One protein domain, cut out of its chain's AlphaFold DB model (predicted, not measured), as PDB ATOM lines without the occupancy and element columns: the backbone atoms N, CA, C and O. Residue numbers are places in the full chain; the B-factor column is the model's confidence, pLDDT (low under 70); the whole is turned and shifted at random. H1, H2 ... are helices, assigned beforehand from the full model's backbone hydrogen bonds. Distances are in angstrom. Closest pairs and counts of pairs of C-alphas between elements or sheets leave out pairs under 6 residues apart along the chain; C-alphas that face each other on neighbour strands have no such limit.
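What this domain is: This is residues 104 to 238 of the 239 residues of an uncharacterized protein of Firmicutes bacterium (UniProt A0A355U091). Two layers of helices make a slab: H1, H3 and H2 form one layer with H3 in the middle, and the long hairpin of H5 and H6 crosses it on one side, H6 packing on residues 114 to 122 of H1. Short H4 sits off this layer at one edge, on the same side of it as H5, and touches H2 near Asn 146 and Gly 185, while H5 comes close to H3 without clearly touching it. The 135 printed residues have six named helices, H1 to H6 in chain order, and no named strand: all helix, compact, with a radius of gyration of the C-alphas of 14.3 A and spans of 39 by 37 by 21 A.

How they stand to each other: H1, residues 114 to 134, touches H3, residues 161 to 173, at a steep tilt of 41 degrees, the same way; the closest C-alphas, Phe 125 and Ser 165, are 4.4 A apart. With residues 114 to 122 alone, H1 touches H6, residues 218 to 237, at 72 degrees, only just about perpendicular; the closest C-alphas, Gly 118 and Gly 225, are 3.4 A apart. H6 forms a hairpin with H5, residues 191 to 208, at a shallow tilt of 14 degrees, opposite ways; the closest C-alphas, Val 193 and Met 231, are 5.9 A apart. H3 also forms a hairpin with H2, residues 146 to 152, at 25 degrees, the closest C-alphas, Ala 152 and Trp 163, being 4.8 A apart. H2 touches H4, residues 179 to 185, the closest C-alphas, Asn 146 and Gly 185, being 5.7 A apart. H3 and H5 are close but not clearly touching. Every O i to N i+4 pair is within hydrogen-bond range in H2 to H6, and 16 of 17 in H1.

Where its parts are: H1 starts at C-alpha 114 (10.189, 156.784, 34.954) and is 29.6 A long; H3 is 17.5 A, H5 25.2 A and H6 28.5 A. H6 ends at C-alpha 237 (-2.880, 159.472, 47.614).

The domain as a whole: The C-alphas of Ala 110 and Glu 180, 41.0 A apart, are the two farthest apart. The printed part has no cut; the link from H1 to H2 is long. Residues 139 to 142 have pLDDT under 70.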
ATOM      1  N   GLN A 104      23.485 151.279  30.978       89.06
ATOM      2  CA  GLN A 104      23.024 150.972  29.621       89.06
ATOM      3  C   GLN A 104      21.756 151.751  29.237       89.06
ATOM      4  O   GLN A 104      21.500 151.965  28.055       89.06
ATOM      5  N   PHE A 105      20.993 152.201  30.238       90.25
ATOM      6  CA  PHE A 105      19.770 152.985  30.076       90.25
ATOM      7  C   PHE A 105      19.981 154.481  30.345       90.25
ATOM      8  O   PHE A 105      19.029 155.252  30.280       90.25
ATOM      9  N   GLY A 106      21.216 154.910  30.638       89.38
ATOM     10  CA  GLY A 106      21.526 156.310  30.933       89.38
ATOM     11  C   GLY A 106      20.884 156.834  32.222       89.38
ATOM     12  O   GLY A 106      20.644 158.032  32.324       89.38
ATOM     13  N   ILE A 107      20.587 155.955  33.185       92.12
ATOM     14  CA  ILE A 107      19.930 156.326  34.444       92.12
ATOM     15  C   ILE A 107      20.911 157.068  35.358       92.12
ATOM     16  O   ILE A 107      21.986 156.552  35.680       92.12
ATOM     17  N   ASP A 108      20.501 158.247  35.829       87.88
ATOM     18  CA  ASP A 108      21.128 158.937  36.955       87.88
ATOM     19  C   ASP A 108      20.413 158.560  38.261       87.88
ATOM     20  O   ASP A 108      19.223 158.812  38.439       87.88
ATOM     21  N   LEU A 109      21.146 157.958  39.202       83.75
ATOM     22  CA  LEU A 109      20.617 157.558  40.511       83.75
ATOM     23  C   LEU A 109      20.285 158.753  41.424       83.75
ATOM     24  O   LEU A 109      19.652 158.562  42.469       83.75
ATOM     25  N   ALA A 110      20.706 159.968  41.073       87.69
ATOM     26  CA  ALA A 110      20.338 161.191  41.782       87.69
ATOM     27  C   ALA A 110      18.961 161.731  41.371       87.69
ATOM     28  O   ALA A 110      18.382 162.526  42.112       87.69
ATOM     29  N   GLU A 111      18.429 161.294  40.230       89.12
ATOM     30  CA  GLU A 111      17.155 161.766  39.697       89.12
ATOM     31  C   GLU A 111      16.071 160.696  39.849       89.12
ATOM     32  O   GLU A 111      16.325 159.489  39.772       89.12
ATOM     33  N   ASP A 112      14.849 161.147  40.117       88.56
ATOM     34  CA  ASP A 112      13.671 160.289  40.141       88.56
ATOM     35  C   ASP A 112      12.968 160.414  38.789       88.56
ATOM     36  O   ASP A 112      12.504 161.494  38.416       88.56
ATOM     37  N   THR A 113      13.001 159.338  38.007       95.00
ATOM     38  CA  THR A 113      12.531 159.323  36.619       95.00
ATOM     39  C   THR A 113      11.790 158.021  36.338       95.00
ATOM     40  O   THR A 113      12.169 156.986  36.897       95.00
ATOM     41  N   PRO A 114      10.838 158.017  35.387       96.31
ATOM     42  CA  PRO A 114      10.189 156.784  34.954       96.31
ATOM     43  C   PRO A 114      11.197 155.712  34.531       96.31
ATOM     44  O   PRO A 114      11.070 154.553  34.908       96.31
ATOM     45  N   MET A 115      12.278 156.081  33.838       96.38
ATOM     46  CA  MET A 115      13.335 155.130  33.474       96.38
ATOM     47  C   MET A 115      13.927 154.408  34.699       96.38
ATOM     48  O   MET A 115      14.138 153.195  34.665       96.38
ATOM     49  N   ARG A 116      14.170 155.133  35.798       94.56
ATOM     50  CA  ARG A 116      14.688 154.558  37.045       94.56
ATOM     51  C   ARG A 116      13.669 153.633  37.708       94.56
ATOM     52  O   ARG A 116      14.040 152.525  38.094       94.56
ATOM     53  N   SER A 117      12.413 154.060  37.819       94.50
ATOM     54  CA  SER A 117      11.329 153.249  38.388       94.50
ATOM     55  C   SER A 117      11.108 151.962  37.599       94.50
ATOM     56  O   SER A 117      11.075 150.868  38.161       94.50
ATOM     57  N   GLY A 118      11.041 152.077  36.272       95.50
ATOM     58  CA  GLY A 118      10.875 150.945  35.371       95.50
ATOM     59  C   GLY A 118      12.042 149.972  35.442       95.50
ATOM     60  O   GLY A 118      11.825 148.762  35.474       95.50
ATOM     61  N   TYR A 119      13.276 150.479  35.535       95.19
ATOM     62  CA  TYR A 119      14.454 149.638  35.724       95.19
ATOM     63  C   TYR A 119      14.415 148.919  37.072       95.19
ATOM     64  O   TYR A 119      14.649 147.717  37.109       95.19
ATOM     65  N   ALA A 120      14.078 149.613  38.163       92.19
ATOM     66  CA  ALA A 120      14.014 149.013  39.495       92.19
ATOM     67  C   ALA A 120      13.014 147.847  39.552       92.19
ATOM     68  O   ALA A 120      13.326 146.793  40.102       92.19
ATOM     69  N   VAL A 121      11.840 148.006  38.932       93.69
ATOM     70  CA  VAL A 121      10.847 146.930  38.836       93.69
ATOM     71  C   VAL A 121      11.334 145.823  37.898       93.69
ATOM     72  O   VAL A 121      11.338 144.645  38.265       93.69
ATOM     73  N   PHE A 122      11.758 146.165  36.681       96.69
ATOM     74  CA  PHE A 122      12.060 145.153  35.674       96.69
ATOM     75  C   PHE A 122      13.334 144.359  35.975       96.69
ATOM     76  O   PHE A 122      13.353 143.168  35.695       96.69
ATOM     77  N   ASN A 123      14.363 144.976  36.564       95.50
ATOM     78  CA  ASN A 123      15.632 144.323  36.897       95.50
ATOM     79  C   ASN A 123      15.444 143.150  37.873       95.50
ATOM     80  O   ASN A 123      15.942 142.054  37.630       95.50
ATOM     81  N   GLU A 124      14.686 143.357  38.949       93.94
ATOM     82  CA  GLU A 124      14.360 142.292  39.908       93.94
ATOM     83  C   GLU A 124      13.421 141.250  39.293       93.94
ATOM     84  O   GLU A 124      13.580 140.046  39.490       93.94
ATOM     85  N   PHE A 125      12.453 141.712  38.496       96.44
ATOM     86  CA  PHE A 125      11.486 140.838  37.840       96.44
ATOM     87  C   PHE A 125      12.185 139.874  36.877       96.44
ATOM     88  O   PHE A 125      11.938 138.669  36.912       96.44
ATOM     89  N   ILE A 126      13.053 140.396  36.007       97.06
ATOM     90  CA  ILE A 126      13.692 139.604  34.962       97.06
ATOM     91  C   ILE A 126      14.715 138.639  35.555       97.06
ATOM     92  O   ILE A 126      14.813 137.512  35.075       97.06
ATOM     93  N   ALA A 127      15.416 139.033  36.622       95.31
ATOM     94  CA  ALA A 127      16.326 138.160  37.352       95.31
ATOM     95  C   ALA A 127      15.599 136.946  37.947       95.31
ATOM     96  O   ALA A 127      15.983 135.799  37.704       95.31
ATOM     97  N   GLU A 128      14.489 137.182  38.647       93.88
ATOM     98  CA  GLU A 128      13.662 136.118  39.214       93.88
ATOM     99  C   GLU A 128      13.007 135.257  38.115       93.88
ATOM    100  O   GLU A 128      13.008 134.027  38.194       93.88
ATOM    101  N   TYR A 129      12.511 135.871  37.034       94.75
ATOM    102  CA  TYR A 129      11.922 135.146  35.904       94.75
ATOM    103  C   TYR A 129      12.945 134.246  35.197       94.75
ATOM    104  O   TYR A 129      12.644 133.095  34.883       94.75
ATOM    105  N   ILE A 130      14.174 134.724  34.984       95.38
ATOM    106  CA  ILE A 130      15.272 133.916  34.438       95.38
ATOM    107  C   ILE A 130      15.555 132.715  35.345       95.38
ATOM    108  O   ILE A 130      15.688 131.596  34.849       95.38
ATOM    109  N   ALA A 131      15.575 132.901  36.667       93.81
ATOM    110  CA  ALA A 131      15.743 131.793  37.603       93.81
ATOM    111  C   ALA A 131      14.608 130.751  37.492       93.81
ATOM    112  O   ALA A 131      14.859 129.544  37.596       93.81
ATOM    113  N   HIS A 132      13.375 131.176  37.195       91.50
ATOM    114  CA  HIS A 132      12.276 130.261  36.867       91.50
ATOM    115  C   HIS A 132      12.488 129.532  35.535       91.50
ATOM    116  O   HIS A 132      12.288 128.323  35.470       91.50
ATOM    117  N   VAL A 133      12.945 130.219  34.485       92.81
ATOM    118  CA  VAL A 133      13.244 129.588  33.186       92.81
ATOM    119  C   VAL A 133      14.317 128.507  33.331       92.81
ATOM    120  O   VAL A 133      14.142 127.394  32.842       92.81
ATOM    121  N   VAL A 134      15.401 128.802  34.049       94.00
ATOM    122  CA  VAL A 134      16.528 127.874  34.241       94.00
ATOM    123  C   VAL A 134      16.134 126.655  35.085       94.00
ATOM    124  O   VAL A 134      16.659 125.558  34.880       94.00
ATOM    125  N   SER A 135      15.157 126.822  35.977       90.81
ATOM    126  CA  SER A 135      14.586 125.754  36.805       90.81
ATOM    127  C   SER A 135      13.427 124.994  36.149       90.81
ATOM    128  O   SER A 135      12.623 124.393  36.855       90.81
ATOM    129  N   ASP A 136      13.299 125.044  34.816       88.25
ATOM    130  CA  ASP A 136      12.204 124.406  34.062       88.25
ATOM    131  C   ASP A 136      10.803 124.809  34.562       88.25
ATOM    132  O   ASP A 136       9.836 124.059  34.438       88.25
ATOM    133  N   ARG A 137      10.680 126.022  35.117       82.19
ATOM    134  CA  ARG A 137       9.448 126.578  35.699       82.19
ATOM    135  C   ARG A 137       8.897 125.795  36.893       82.19
ATOM    136  O   ARG A 137       7.754 126.016  37.282       82.19
ATOM    137  N   GLU A 138       9.707 124.957  37.545       76.38
ATOM    138  CA  GLU A 138       9.305 124.164  38.722       76.38
ATOM    139  C   GLU A 138       8.990 125.009  39.980       76.38
ATOM    140  O   GLU A 138       8.660 124.467  41.044       76.38
ATOM    141  N   GLY A 139       9.088 126.338  39.889       64.38
ATOM    142  CA  GLY A 139       8.708 127.260  40.956       64.38
ATOM    143  C   GLY A 139       9.677 127.277  42.137       64.38
ATOM    144  O   GLY A 139      10.812 126.809  42.040       64.38
ATOM    145  N   PHE A 140       9.218 127.755  43.297       59.69
ATOM    146  CA  PHE A 140       9.896 127.594  44.601       59.69
ATOM    147  C   PHE A 140       9.192 126.594  45.539       59.69
ATOM    148  O   PHE A 140       9.536 126.476  46.717       59.69
ATOM    149  N   GLY A 141       8.240 125.819  45.015       57.00
ATOM    150  CA  GLY A 141       7.328 125.000  45.813       57.00
ATOM    151  C   GLY A 141       6.074 125.776  46.227       57.00
ATOM    152  O   GLY A 141       5.842 126.886  45.765       57.00
ATOM    153  N   VAL A 142       5.253 125.168  47.088       52.59
ATOM    154  CA  VAL A 142       3.911 125.647  47.471       52.59
ATOM    155  C   VAL A 142       3.993 126.887  48.374       52.59
ATOM    156  O   VAL A 142       3.830 126.799  49.589       52.59
ATOM    157  N   TYR A 143       4.268 128.051  47.795       70.75
ATOM    158  CA  TYR A 143       4.114 129.347  48.452       70.75
ATOM    159  C   TYR A 143       3.001 130.118  47.759       70.75
ATOM    160  O   TYR A 143       2.978 130.178  46.537       70.75
ATOM    161  N   ASN A 144       2.083 130.703  48.535       84.62
ATOM    162  CA  ASN A 144       1.047 131.576  47.988       84.62
ATOM    163  C   ASN A 144       1.713 132.868  47.460       84.62
ATOM    164  O   ASN A 144       2.162 133.671  48.293       84.62
ATOM    165  N   PRO A 145       1.765 133.097  46.129       88.31
ATOM    166  CA  PRO A 145       2.377 134.281  45.526       88.31
ATOM    167  C   PRO A 145       1.786 135.588  46.060       88.31
ATOM    168  O   PRO A 145       2.516 136.563  46.232       88.31
ATOM    169  N   ASN A 146       0.499 135.601  46.423       92.38
ATOM    170  CA  ASN A 146      -0.186 136.787  46.945       92.38
ATOM    171  C   ASN A 146       0.390 137.282  48.284       92.38
ATOM    172  O   ASN A 146       0.139 138.418  48.683       92.38
ATOM    173  N   THR A 147       1.221 136.483  48.962       92.31
ATOM    174  CA  THR A 147       2.017 136.955  50.107       92.31
ATOM    175  C   THR A 147       2.989 138.059  49.684       92.31
ATOM    176  O   THR A 147       3.145 139.045  50.396       92.31
ATOM    177  N   TYR A 148       3.627 137.928  48.518       93.06
ATOM    178  CA  TYR A 148       4.549 138.940  47.996       93.06
ATOM    179  C   TYR A 148       3.811 140.192  47.539       93.06
ATOM    180  O   TYR A 148       4.299 141.293  47.771       93.06
ATOM    181  N   LEU A 149       2.602 140.039  46.988       94.94
ATOM    182  CA  LEU A 149       1.737 141.176  46.691       94.94
ATOM    183  C   LEU A 149       1.401 141.953  47.973       94.94
ATOM    184  O   LEU A 149       1.587 143.161  48.030       94.94
ATOM    185  N   GLN A 150       1.004 141.267  49.046       93.94
ATOM    186  CA  GLN A 150       0.752 141.917  50.337       93.94
ATOM    187  C   GLN A 150       2.000 142.610  50.903       93.94
ATOM    188  O   GLN A 150       1.893 143.714  51.425       93.94
ATOM    189  N   LEU A 151       3.185 141.998  50.781       94.19
ATOM    190  CA  LEU A 151       4.450 142.618  51.194       94.19
ATOM    191  C   LEU A 151       4.797 143.852  50.350       94.19
ATOM    192  O   LEU A 151       5.358 144.811  50.879       94.19
ATOM    193  N   ALA A 152       4.440 143.856  49.063       95.31
ATOM    194  CA  ALA A 152       4.640 145.000  48.183       95.31
ATOM    195  C   ALA A 152       3.828 146.226  48.625       95.31
ATOM    196  O   ALA A 152       4.320 147.343  48.503       95.31
ATOM    197  N   PHE A 153       2.636 146.019  49.190       94.56
ATOM    198  CA  PHE A 153       1.712 147.074  49.629       94.56
ATOM    199  C   PHE A 153       1.553 147.148  51.161       94.56
ATOM    200  O   PHE A 153       0.569 147.688  51.665       94.56
ATOM    201  N   GLN A 154       2.498 146.585  51.924       93.31
ATOM    202  CA  GLN A 154       2.380 146.471  53.382       93.31
ATOM    203  C   GLN A 154       2.408 147.834  54.090       93.31
ATOM    204  O   GLN A 154       1.743 148.023  55.111       93.31
ATOM    205  N   GLU A 155       3.215 148.764  53.587       91.62
ATOM    206  CA  GLU A 155       3.361 150.097  54.157       91.62
ATOM    207  C   GLU A 155       2.435 151.081  53.429       91.62
ATOM    208  O   GLU A 155       2.383 151.148  52.202       91.62
ATOM    209  N   ILE A 156       1.657 151.838  54.208       89.12
ATOM    210  CA  ILE A 156       0.639 152.745  53.676       89.12
ATOM    211  C   ILE A 156       1.304 153.842  52.843       89.12
ATOM    212  O   ILE A 156       2.210 154.526  53.313       89.12
ATOM    213  N   GLY A 157       0.785 154.054  51.634       91.56
ATOM    214  CA  GLY A 157       1.233 155.129  50.753       91.56
ATOM    215  C   GLY A 157       2.560 154.853  50.047       91.56
ATOM    216  O   GLY A 157       3.105 155.762  49.432       91.56
ATOM    217  N   THR A 158       3.076 153.626  50.110       92.81
ATOM    218  CA  THR A 158       4.268 153.218  49.368       92.81
ATOM    219  C   THR A 158       4.041 151.888  48.659       92.81
ATOM    220  O   THR A 158       3.090 151.158  48.943       92.81
ATOM    221  N   VAL A 159       4.925 151.587  47.714       94.25
ATOM    222  CA  VAL A 159       4.987 150.311  47.011       94.25
ATOM    223  C   VAL A 159       6.435 149.849  47.060       94.25
ATOM    224  O   VAL A 159       7.340 150.599  46.697       94.25
ATOM    225  N   ASN A 160       6.671 148.627  47.530       93.00
ATOM    226  CA  ASN A 160       8.002 148.036  47.518       93.00
ATOM    227  C   ASN A 160       8.247 147.360  46.154       93.00
ATOM    228  O   ASN A 160       7.640 146.315  45.887       93.00
ATOM    229  N   PRO A 161       9.133 147.912  45.300       91.56
ATOM    230  CA  PRO A 161       9.332 147.402  43.948       91.56
ATOM    231  C   PRO A 161       9.914 145.989  43.952       91.56
ATOM    232  O   PRO A 161       9.494 145.174  43.148       91.56
ATOM    233  N   TYR A 162      10.791 145.648  44.900       90.31
ATOM    234  CA  TYR A 162      11.386 144.311  44.991       90.31
ATOM    235  C   TYR A 162      10.328 143.220  45.223       90.31
ATOM    236  O   TYR A 162      10.286 142.213  44.512       90.31
ATOM    237  N   TRP A 163       9.420 143.428  46.186       92.81
ATOM    238  CA  TRP A 163       8.348 142.461  46.445       92.81
ATOM    239  C   TRP A 163       7.343 142.384  45.301       92.81
ATOM    240  O   TRP A 163       6.876 141.290  44.975       92.81
ATOM    241  N   LEU A 164       7.052 143.521  44.664       95.38
ATOM    242  CA  LEU A 164       6.185 143.559  43.496       95.38
ATOM    243  C   LEU A 164       6.795 142.772  42.329       95.38
ATOM    244  O   LEU A 164       6.130 141.919  41.747       95.38
ATOM    245  N   SER A 165       8.067 143.002  42.026       94.44
ATOM    246  CA  SER A 165       8.795 142.310  40.966       94.44
ATOM    247  C   SER A 165       8.825 140.804  41.170       94.44
ATOM    248  O   SER A 165       8.551 140.054  40.232       94.44
ATOM    249  N   ARG A 166       9.077 140.348  42.404       91.50
ATOM    250  CA  ARG A 166       9.028 138.923  42.746       91.50
ATOM    251  C   ARG A 166       7.630 138.337  42.575       91.50
ATOM    252  O   ARG A 166       7.500 137.262  41.998       91.50
ATOM    253  N   TYR A 167       6.587 139.034  43.036       93.81
ATOM    254  CA  TYR A 167       5.203 138.617  42.790       93.81
ATOM    255  C   TYR A 167       4.957 138.424  41.291       93.81
ATOM    256  O   TYR A 167       4.541 137.349  40.866       93.81
ATOM    257  N   MET A 168       5.285 139.432  40.482       94.44
ATOM    258  CA  MET A 168       5.054 139.395  39.041       94.44
ATOM    259  C   MET A 168       5.838 138.270  38.352       94.44
ATOM    260  O   MET A 168       5.292 137.588  37.485       94.44
ATOM    261  N   ALA A 169       7.092 138.041  38.747       93.69
ATOM    262  CA  ALA A 169       7.925 136.975  38.198       93.69
ATOM    263  C   ALA A 169       7.354 135.585  38.489       93.69
ATOM    264  O   ALA A 169       7.337 134.745  37.592       93.69
ATOM    265  N   ILE A 170       6.823 135.362  39.694       90.81
ATOM    266  CA  ILE A 170       6.180 134.096  40.067       90.81
ATOM    267  C   ILE A 170       4.891 133.897  39.268       90.81
ATOM    268  O   ILE A 170       4.719 132.844  38.664       90.81
ATOM    269  N   ILE A 171       4.019 134.913  39.210       91.69
ATOM    270  CA  ILE A 171       2.745 134.834  38.475       91.69
ATOM    271  C   ILE A 171       2.959 134.454  37.005       91.69
ATOM    272  O   ILE A 171       2.171 133.698  36.445       91.69
ATOM    273  N   VAL A 172       4.020 134.960  36.372       90.56
ATOM    274  CA  VAL A 172       4.263 134.733  34.940       90.56
ATOM    275  C   VAL A 172       5.201 133.548  34.666       90.56
ATOM    276  O   VAL A 172       5.150 132.942  33.592       90.56
ATOM    277  N   GLY A 173       6.101 133.233  35.598       86.62
ATOM    278  CA  GLY A 173       7.187 132.270  35.413       86.62
ATOM    279  C   GLY A 173       6.926 130.880  35.982       86.62
ATOM    280  O   GLY A 173       7.445 129.909  35.430       86.62
ATOM    281  N   ASP A 174       6.133 130.760  37.046       86.19
ATOM    282  CA  ASP A 174       5.874 129.489  37.727       86.19
ATOM    283  C   ASP A 174       4.647 128.788  37.129       86.19
ATOM    284  O   ASP A 174       3.519 129.272  37.217       86.19
ATOM    285  N   SER A 175       4.853 127.608  36.537       81.81
ATOM    286  CA  SER A 175       3.771 126.845  35.898       81.81
ATOM    287  C   SER A 175       2.751 126.258  36.880       81.81
ATOM    288  O   SER A 175       1.748 125.699  36.444       81.81
ATOM    289  N   ASN A 176       3.009 126.339  38.187       84.00
ATOM    290  CA  ASN A 176       2.110 125.836  39.226       84.00
ATOM    291  C   ASN A 176       1.121 126.894  39.736       84.00
ATOM    292  O   ASN A 176       0.248 126.564  40.540       84.00
ATOM    293  N   VAL A 177       1.251 128.154  39.308       85.62
ATOM    294  CA  VAL A 177       0.308 129.217  39.668       85.62
ATOM    295  C   VAL A 177      -0.973 129.036  38.859       85.62
ATOM    296  O   VAL A 177      -0.939 129.011  37.630       85.62
ATOM    297  N   SER A 178      -2.106 128.893  39.549       86.81
ATOM    298  CA  SER A 178      -3.413 128.759  38.903       86.81
ATOM    299  C   SER A 178      -4.058 130.116  38.625       86.81
ATOM    300  O   SER A 178      -3.777 131.099  39.316       86.81
ATOM    301  N   ASP A 179      -4.980 130.157  37.661       87.69
ATOM    302  CA  ASP A 179      -5.759 131.360  37.346       87.69
ATOM    303  C   ASP A 179      -6.553 131.866  38.564       87.69
ATOM    304  O   ASP A 179      -6.692 133.075  38.752       87.69
ATOM    305  N   GLU A 180      -7.036 130.966  39.431       89.00
ATOM    306  CA  GLU A 180      -7.701 131.357  40.679       89.00
ATOM    307  C   GLU A 180      -6.749 132.104  41.615       89.00
ATOM    308  O   GLU A 180      -7.127 133.125  42.182       89.00
ATOM    309  N   CYS A 181      -5.498 131.651  41.732       88.50
ATOM    310  CA  CYS A 181      -4.492 132.319  42.552       88.50
ATOM    311  C   CYS A 181      -4.182 133.734  42.037       88.50
ATOM    312  O   CYS A 181      -4.035 134.666  42.833       88.50
ATOM    313  N   VAL A 182      -4.133 133.914  40.712       87.25
ATOM    314  CA  VAL A 182      -3.997 135.240  40.088       87.25
ATOM    315  C   VAL A 182      -5.211 136.114  40.412       87.25
ATOM    316  O   VAL A 182      -5.046 137.270  40.797       87.25
ATOM    317  N   ALA A 183      -6.424 135.565  40.292       89.25
ATOM    318  CA  ALA A 183      -7.668 136.287  40.551       89.25
ATOM    319  C   ALA A 183      -7.802 136.733  42.017       89.25
ATOM    320  O   ALA A 183      -8.219 137.864  42.266       89.25
ATOM    321  N   GLU A 184      -7.385 135.899  42.974       91.06
ATOM    322  CA  GLU A 184      -7.312 136.250  44.402       91.06
ATOM    323  C   GLU A 184      -6.414 137.472  44.658       91.06
ATOM    324  O   GLU A 184      -6.669 138.247  45.578       91.06
ATOM    325  N   GLY A 185      -5.394 137.697  43.821       89.06
ATOM    326  CA  GLY A 185      -4.529 138.879  43.873       89.06
ATOM    327  C   GLY A 185      -5.310 140.200  43.871       89.06
ATOM    328  O   GLY A 185      -4.971 141.131  44.606       89.06
ATOM    329  N   ALA A 186      -6.405 140.257  43.105       91.12
ATOM    330  CA  ALA A 186      -7.247 141.443  42.969       91.12
ATOM    331  C   ALA A 186      -7.966 141.835  44.269       91.12
ATOM    332  O   ALA A 186      -8.377 142.984  44.414       91.12
ATOM    333  N   GLU A 187      -8.113 140.910  45.220       92.50
ATOM    334  CA  GLU A 187      -8.758 141.175  46.510       92.50
ATOM    335  C   GLU A 187      -7.836 141.919  47.491       92.50
ATOM    336  O   GLU A 187      -8.315 142.508  48.461       92.50
ATOM    337  N   TYR A 188      -6.521 141.924  47.246       90.94
ATOM    338  CA  TYR A 188      -5.526 142.508  48.156       90.94
ATOM    339  C   TYR A 188      -5.210 143.979  47.890       90.94
ATOM    340  O   TYR A 188      -4.553 144.618  48.713       90.94
ATOM    341  N   VAL A 189      -5.652 144.528  46.760       91.94
ATOM    342  CA  VAL A 189      -5.361 145.910  46.362       91.94
ATOM    343  C   VAL A 189      -6.618 146.613  45.860       91.94
ATOM    344  O   VAL A 189      -7.615 145.990  45.509       91.94
ATOM    345  N   ASN A 190      -6.579 147.945  45.814       92.19
ATOM    346  CA  ASN A 190      -7.658 148.732  45.225       92.19
ATOM    347  C   ASN A 190      -7.857 148.347  43.737       92.19
ATOM    348  O   ASN A 190      -6.860 148.184  43.028       92.19
ATOM    349  N   PRO A 191      -9.100 148.266  43.218       94.75
ATOM    350  CA  PRO A 191      -9.354 147.977  41.803       94.75
ATOM    351  C   PRO A 191      -8.594 148.877  40.817       94.75
ATOM    352  O   PRO A 191      -8.189 148.423  39.750       94.75
ATOM    353  N   VAL A 192      -8.365 150.148  41.165       95.69
ATOM    354  CA  VAL A 192      -7.572 151.078  40.349       95.69
ATOM    355  C   VAL A 192      -6.110 150.631  40.282       95.69
ATOM    356  O   VAL A 192      -5.541 150.598  39.195       95.69
ATOM    357  N   VAL A 193      -5.524 150.226  41.411       95.62
ATOM    358  CA  VAL A 193      -4.161 149.667  41.477       95.62
ATOM    359  C   VAL A 193      -4.078 148.367  40.677       95.62
ATOM    360  O   VAL A 193      -3.150 148.185  39.892       95.62
ATOM    361  N   TRP A 194      -5.081 147.493  40.796       96.12
ATOM    362  CA  TRP A 194      -5.130 146.244  40.034       96.12
ATOM    363  C   TRP A 194      -5.156 146.461  38.513       96.12
ATOM    364  O   TRP A 194      -4.541 145.697  37.766       96.12
ATOM    365  N   ASN A 195      -5.804 147.528  38.033       96.62
ATOM    366  CA  ASN A 195      -5.784 147.878  36.610       96.62
ATOM    367  C   ASN A 195      -4.368 148.226  36.125       96.62
ATOM    368  O   ASN A 195      -3.976 147.778  35.048       96.62
ATOM    369  N   TYR A 196      -3.577 148.960  36.920       97.44
ATOM    370  CA  TYR A 196      -2.171 149.218  36.589       97.44
ATOM    371  C   TYR A 196      -1.356 147.928  36.564       97.44
ATOM    372  O   TYR A 196      -0.650 147.682  35.588       97.44
ATOM    373  N   LEU A 197      -1.510 147.065  37.575       96.56
ATOM    374  CA  LEU A 197      -0.840 145.761  37.606       96.56
ATOM    375  C   LEU A 197      -1.175 144.921  36.368       96.56
ATOM    376  O   LEU A 197      -0.285 144.330  35.763       96.56
ATOM    377  N   THR A 198      -2.440 144.923  35.943       96.12
ATOM    378  CA  THR A 198      -2.895 144.224  34.733       96.12
ATOM    379  C   THR A 198      -2.199 144.752  33.473       96.12
ATOM    380  O   THR A 198      -1.738 143.963  32.644       96.12
ATOM    381  N   GLU A 199      -2.070 146.072  33.318       97.94
ATOM    382  CA  GLU A 199      -1.359 146.657  32.174       97.94
ATOM    383  C   GLU A 199       0.155 146.396  32.235       97.94
ATOM    384  O   GLU A 199       0.756 146.060  31.210       97.94
ATOM    385  N   MET A 200       0.766 146.436  33.424       97.69
ATOM    386  CA  MET A 200       2.168 146.051  33.611       97.69
ATOM    387  C   MET A 200       2.395 144.578  33.230       97.69
ATOM    388  O   MET A 200       3.313 144.283  32.463       97.69
ATOM    389  N   PHE A 201       1.528 143.656  33.671       95.94
ATOM    390  CA  PHE A 201       1.570 142.246  33.261       95.94
ATOM    391  C   PHE A 201       1.465 142.089  31.747       95.94
ATOM    392  O   PHE A 201       2.230 141.341  31.142       95.94
ATOM    393  N   ARG A 202       0.558 142.830  31.104       96.69
ATOM    394  CA  ARG A 202       0.392 142.802  29.648       96.69
ATOM    395  C   ARG A 202       1.631 143.307  28.908       96.69
ATOM    396  O   ARG A 202       1.959 142.789  27.839       96.69
ATOM    397  N   MET A 203       2.298 144.338  29.419       97.50
ATOM    398  CA  MET A 203       3.554 144.826  28.847       97.50
ATOM    399  C   MET A 203       4.671 143.796  28.994       97.50
ATOM    400  O   MET A 203       5.360 143.500  28.016       97.50
ATOM    401  N   ILE A 204       4.805 143.219  30.185       96.69
ATOM    402  CA  ILE A 204       5.787 142.179  30.482       96.69
ATOM    403  C   ILE A 204       5.565 140.949  29.599       96.69
ATOM    404  O   ILE A 204       6.505 140.504  28.951       96.69
ATOM    405  N   ASP A 205       4.337 140.446  29.472       95.56
ATOM    406  CA  ASP A 205       4.014 139.295  28.615       95.56
ATOM    407  C   ASP A 205       4.458 139.513  27.156       95.56
ATOM    408  O   ASP A 205       5.024 138.623  26.520       95.56
ATOM    409  N   LYS A 206       4.296 140.732  26.623       96.31
ATOM    410  CA  LYS A 206       4.811 141.077  25.286       96.31
ATOM    411  C   LYS A 206       6.339 141.037  25.215       96.31
ATOM    412  O   LYS A 206       6.872 140.634  24.184       96.31
ATOM    413  N   GLN A 207       7.038 141.484  26.259       97.00
ATOM    414  CA  GLN A 207       8.500 141.410  26.334       97.00
ATOM    415  C   GLN A 207       8.975 139.953  26.425       97.00
ATOM    416  O   GLN A 207       9.924 139.586  25.739       97.00
ATOM    417  N   LEU A 208       8.273 139.114  27.189       96.00
ATOM    418  CA  LEU A 208       8.598 137.700  27.387       96.00
ATOM    419  C   LEU A 208       8.393 136.813  26.158       96.00
ATOM    420  O   LEU A 208       8.992 135.749  26.057       96.00
ATOM    421  N   LYS A 209       7.569 137.247  25.202       95.25
ATOM    422  CA  LYS A 209       7.349 136.546  23.926       95.25
ATOM    423  C   LYS A 209       8.464 136.752  22.894       95.25
ATOM    424  O   LYS A 209       8.362 136.215  21.794       95.25
ATOM    425  N   LYS A 210       9.485 137.556  23.202       95.69
ATOM    426  CA  LYS A 210      10.650 137.774  22.332       95.69
ATOM    427  C   LYS A 210      11.685 136.668  22.549       95.69
ATOM    428  O   LYS A 210      11.833 136.199  23.670       95.69
ATOM    429  N   ASP A 211      12.445 136.327  21.510       91.62
ATOM    430  CA  ASP A 211      13.534 135.340  21.620       91.62
ATOM    431  C   ASP A 211      14.582 135.779  22.660       91.62
ATOM    432  O   ASP A 211      14.923 135.028  23.568       91.62
ATOM    433  N   ASP A 212      14.998 137.047  22.593       92.81
ATOM    434  CA  ASP A 212      15.875 137.697  23.573       92.81
ATOM    435  C   ASP A 212      15.046 138.422  24.651       92.81
ATOM    436  O   ASP A 212      15.176 139.635  24.849       92.81
ATOM    437  N   PHE A 213      14.134 137.721  25.330       95.00
ATOM    438  CA  PHE A 213      13.197 138.346  26.278       95.00
ATOM    439  C   PHE A 213      13.867 139.128  27.420       95.00
ATOM    440  O   PHE A 213      13.262 140.041  27.983       95.00
ATOM    441  N   TRP A 214      15.112 138.802  27.759       93.94
ATOM    442  CA  TRP A 214      15.894 139.512  28.770       93.94
ATOM    443  C   TRP A 214      16.490 140.826  28.254       93.94
ATOM    444  O   TRP A 214      16.896 141.655  29.053       93.94
ATOM    445  N   LYS A 215      16.528 141.076  26.940       93.56
ATOM    446  CA  LYS A 215      17.016 142.346  26.383       93.56
ATOM    447  C   LYS A 215      15.852 143.321  26.226       93.56
ATOM    448  O   LYS A 215      15.090 143.274  25.255       93.56
ATOM    449  N   ALA A 216      15.704 144.215  27.197       94.12
ATOM    450  CA  ALA A 216      14.724 145.292  27.132       94.12
ATOM    451  C   ALA A 216      15.271 146.496  26.353       94.12
ATOM    452  O   ALA A 216      16.423 146.893  26.512       94.12
ATOM    453  N   VAL A 217      14.422 147.105  25.526       94.94
ATOM    454  CA  VAL A 217      14.734 148.395  24.893       94.94
ATOM    455  C   VAL A 217      14.419 149.541  25.865       94.94
ATOM    456  O   VAL A 217      13.486 149.393  26.654       94.94
ATOM    457  N   PRO A 218      15.116 150.693  25.794       95.88
ATOM    458  CA  PRO A 218      14.900 151.799  26.730       95.88
ATOM    459  C   PRO A 218      13.442 152.261  26.831       95.88
ATOM    460  O   PRO A 218      12.943 152.451  27.932       95.88
ATOM    461  N   SER A 219      12.721 152.346  25.707       96.56
ATOM    462  CA  SER A 219      11.313 152.766  25.714       96.56
ATOM    463  C   SER A 219      10.405 151.828  26.507       96.56
ATOM    464  O   SER A 219       9.495 152.287  27.178       96.56
ATOM    465  N   PHE A 220      10.667 150.517  26.489       97.56
ATOM    466  CA  PHE A 220       9.900 149.569  27.298       97.56
ATOM    467  C   PHE A 220      10.102 149.819  28.798       97.56
ATOM    468  O   PHE A 220       9.139 149.756  29.557       97.56
ATOM    469  N   ILE A 221      11.342 150.100  29.212       97.50
ATOM    470  CA  ILE A 221      11.672 150.385  30.611       97.50
ATOM    471  C   ILE A 221      11.005 151.690  31.053       97.50
ATOM    472  O   ILE A 221      10.365 151.721  32.098       97.50
ATOM    473  N   GLU A 222      11.085 152.740  30.238       97.56
ATOM    474  CA  GLU A 222      10.460 154.033  30.532       97.56
ATOM    475  C   GLU A 222       8.925 153.954  30.594       97.56
ATOM    476  O   GLU A 222       8.319 154.478  31.531       97.56
ATOM    477  N   ASP A 223       8.290 153.243  29.655       98.25
ATOM    478  CA  ASP A 223       6.836 153.040  29.640       98.25
ATOM    479  C   ASP A 223       6.374 152.240  30.873       98.25
ATOM    480  O   ASP A 223       5.370 152.579  31.503       98.25
ATOM    481  N   LEU A 224       7.115 151.188  31.253       98.12
ATOM    482  CA  LEU A 224       6.817 150.390  32.447       98.12
ATOM    483  C   LEU A 224       6.957 151.234  33.717       98.12
ATOM    484  O   LEU A 224       6.133 151.136  34.623       98.12
ATOM    485  N   GLY A 225       7.993 152.066  33.771       97.25
ATOM    486  CA  GLY A 225       8.213 152.993  34.867       97.25
ATOM    487  C   GLY A 225       7.129 154.047  34.988       97.25
ATOM    488  O   GLY A 225       6.668 154.307  36.090       97.25
ATOM    489  N   THR A 226       6.643 154.573  33.864       98.19
ATOM    490  CA  THR A 226       5.520 155.521  33.852       98.19
ATOM    491  C   THR A 226       4.269 154.888  34.463       98.19
ATOM    492  O   THR A 226       3.636 155.487  35.328       98.19
ATOM    493  N   LEU A 227       3.947 153.642  34.086       97.75
ATOM    494  CA  LEU A 227       2.834 152.908  34.701       97.75
ATOM    495  C   LEU A 227       3.036 152.686  36.202       97.75
ATOM    496  O   LEU A 227       2.082 152.798  36.973       97.75
ATOM    497  N   TYR A 228       4.259 152.354  36.614       97.19
ATOM    498  CA  TYR A 228       4.582 152.169  38.023       97.19
ATOM    499  C   TYR A 228       4.440 153.475  38.814       97.19
ATOM    500  O   TYR A 228       3.836 153.464  39.883       97.19
ATOM    501  N   ASP A 229       4.934 154.595  38.288       97.19
ATOM    502  CA  ASP A 229       4.860 155.908  38.935       97.19
ATOM    503  C   ASP A 229       3.406 156.386  39.065       97.19
ATOM    504  O   ASP A 229       3.001 156.894  40.115       97.19
ATOM    505  N   ASP A 230       2.585 156.163  38.034       97.50
ATOM    506  CA  ASP A 230       1.154 156.465  38.063       97.50
ATOM    507  C   ASP A 230       0.423 155.622  39.120       97.50
ATOM    508  O   ASP A 230      -0.361 156.150  39.920       97.50
ATOM    509  N   MET A 231       0.722 154.319  39.184       97.19
ATOM    510  CA  MET A 231       0.209 153.422  40.221       97.19
ATOM    511  C   MET A 231       0.659 153.869  41.618       97.19
ATOM    512  O   MET A 231      -0.162 153.955  42.534       97.19
ATOM    513  N   PHE A 232       1.941 154.190  41.788       96.06
ATOM    514  CA  PHE A 232       2.496 154.688  43.043       96.06
ATOM    515  C   PHE A 232       1.794 155.979  43.475       96.06
ATOM    516  O   PHE A 232       1.440 156.123  44.642       96.06
ATOM    517  N   SER A 233       1.498 156.890  42.543       95.81
ATOM    518  CA  SER A 233       0.754 158.124  42.822       95.81
ATOM    519  C   SER A 233      -0.651 157.855  43.373       95.81
ATOM    520  O   SER A 233      -1.096 158.546  44.291       95.81
ATOM    521  N   VAL A 234      -1.351 156.844  42.842       95.19
ATOM    522  CA  VAL A 234      -2.667 156.403  43.341       95.19
ATOM    523  C   VAL A 234      -2.548 155.875  44.770       95.19
ATOM    524  O   VAL A 234      -3.268 156.342  45.654       95.19
ATOM    525  N   VAL A 235      -1.587 154.982  45.015       95.06
ATOM    526  CA  VAL A 235      -1.333 154.390  46.338       95.06
ATOM    527  C   VAL A 235      -0.963 155.463  47.360       95.06
ATOM    528  O   VAL A 235      -1.545 155.512  48.443       95.06
ATOM    529  N   PHE A 236      -0.048 156.367  47.007       94.31
ATOM    530  CA  PHE A 236       0.406 157.466  47.858       94.31
ATOM    531  C   PHE A 236      -0.742 158.399  48.265       94.31
ATOM    532  O   PHE A 236      -0.799 158.874  49.398       94.31
ATOM    533  N   ARG A 237      -1.689 158.645  47.354       92.81
ATOM    534  CA  ARG A 237      -2.880 159.472  47.614       92.81
ATOM    535  C   ARG A 237      -3.990 158.721  48.356       92.81
ATOM    536  O   ARG A 237      -4.953 159.364  48.767       92.81
ATOM    537  N   GLY A 238      -3.867 157.403  48.529       84.44
ATOM    538  CA  GLY A 238      -4.884 156.553  49.150       84.44
ATOM    539  C   GLY A 238      -6.149 156.395  48.303       84.44
ATOM    540  O   GLY A 238      -7.246 156.343  48.865       84.44
TER     541      GLY A 238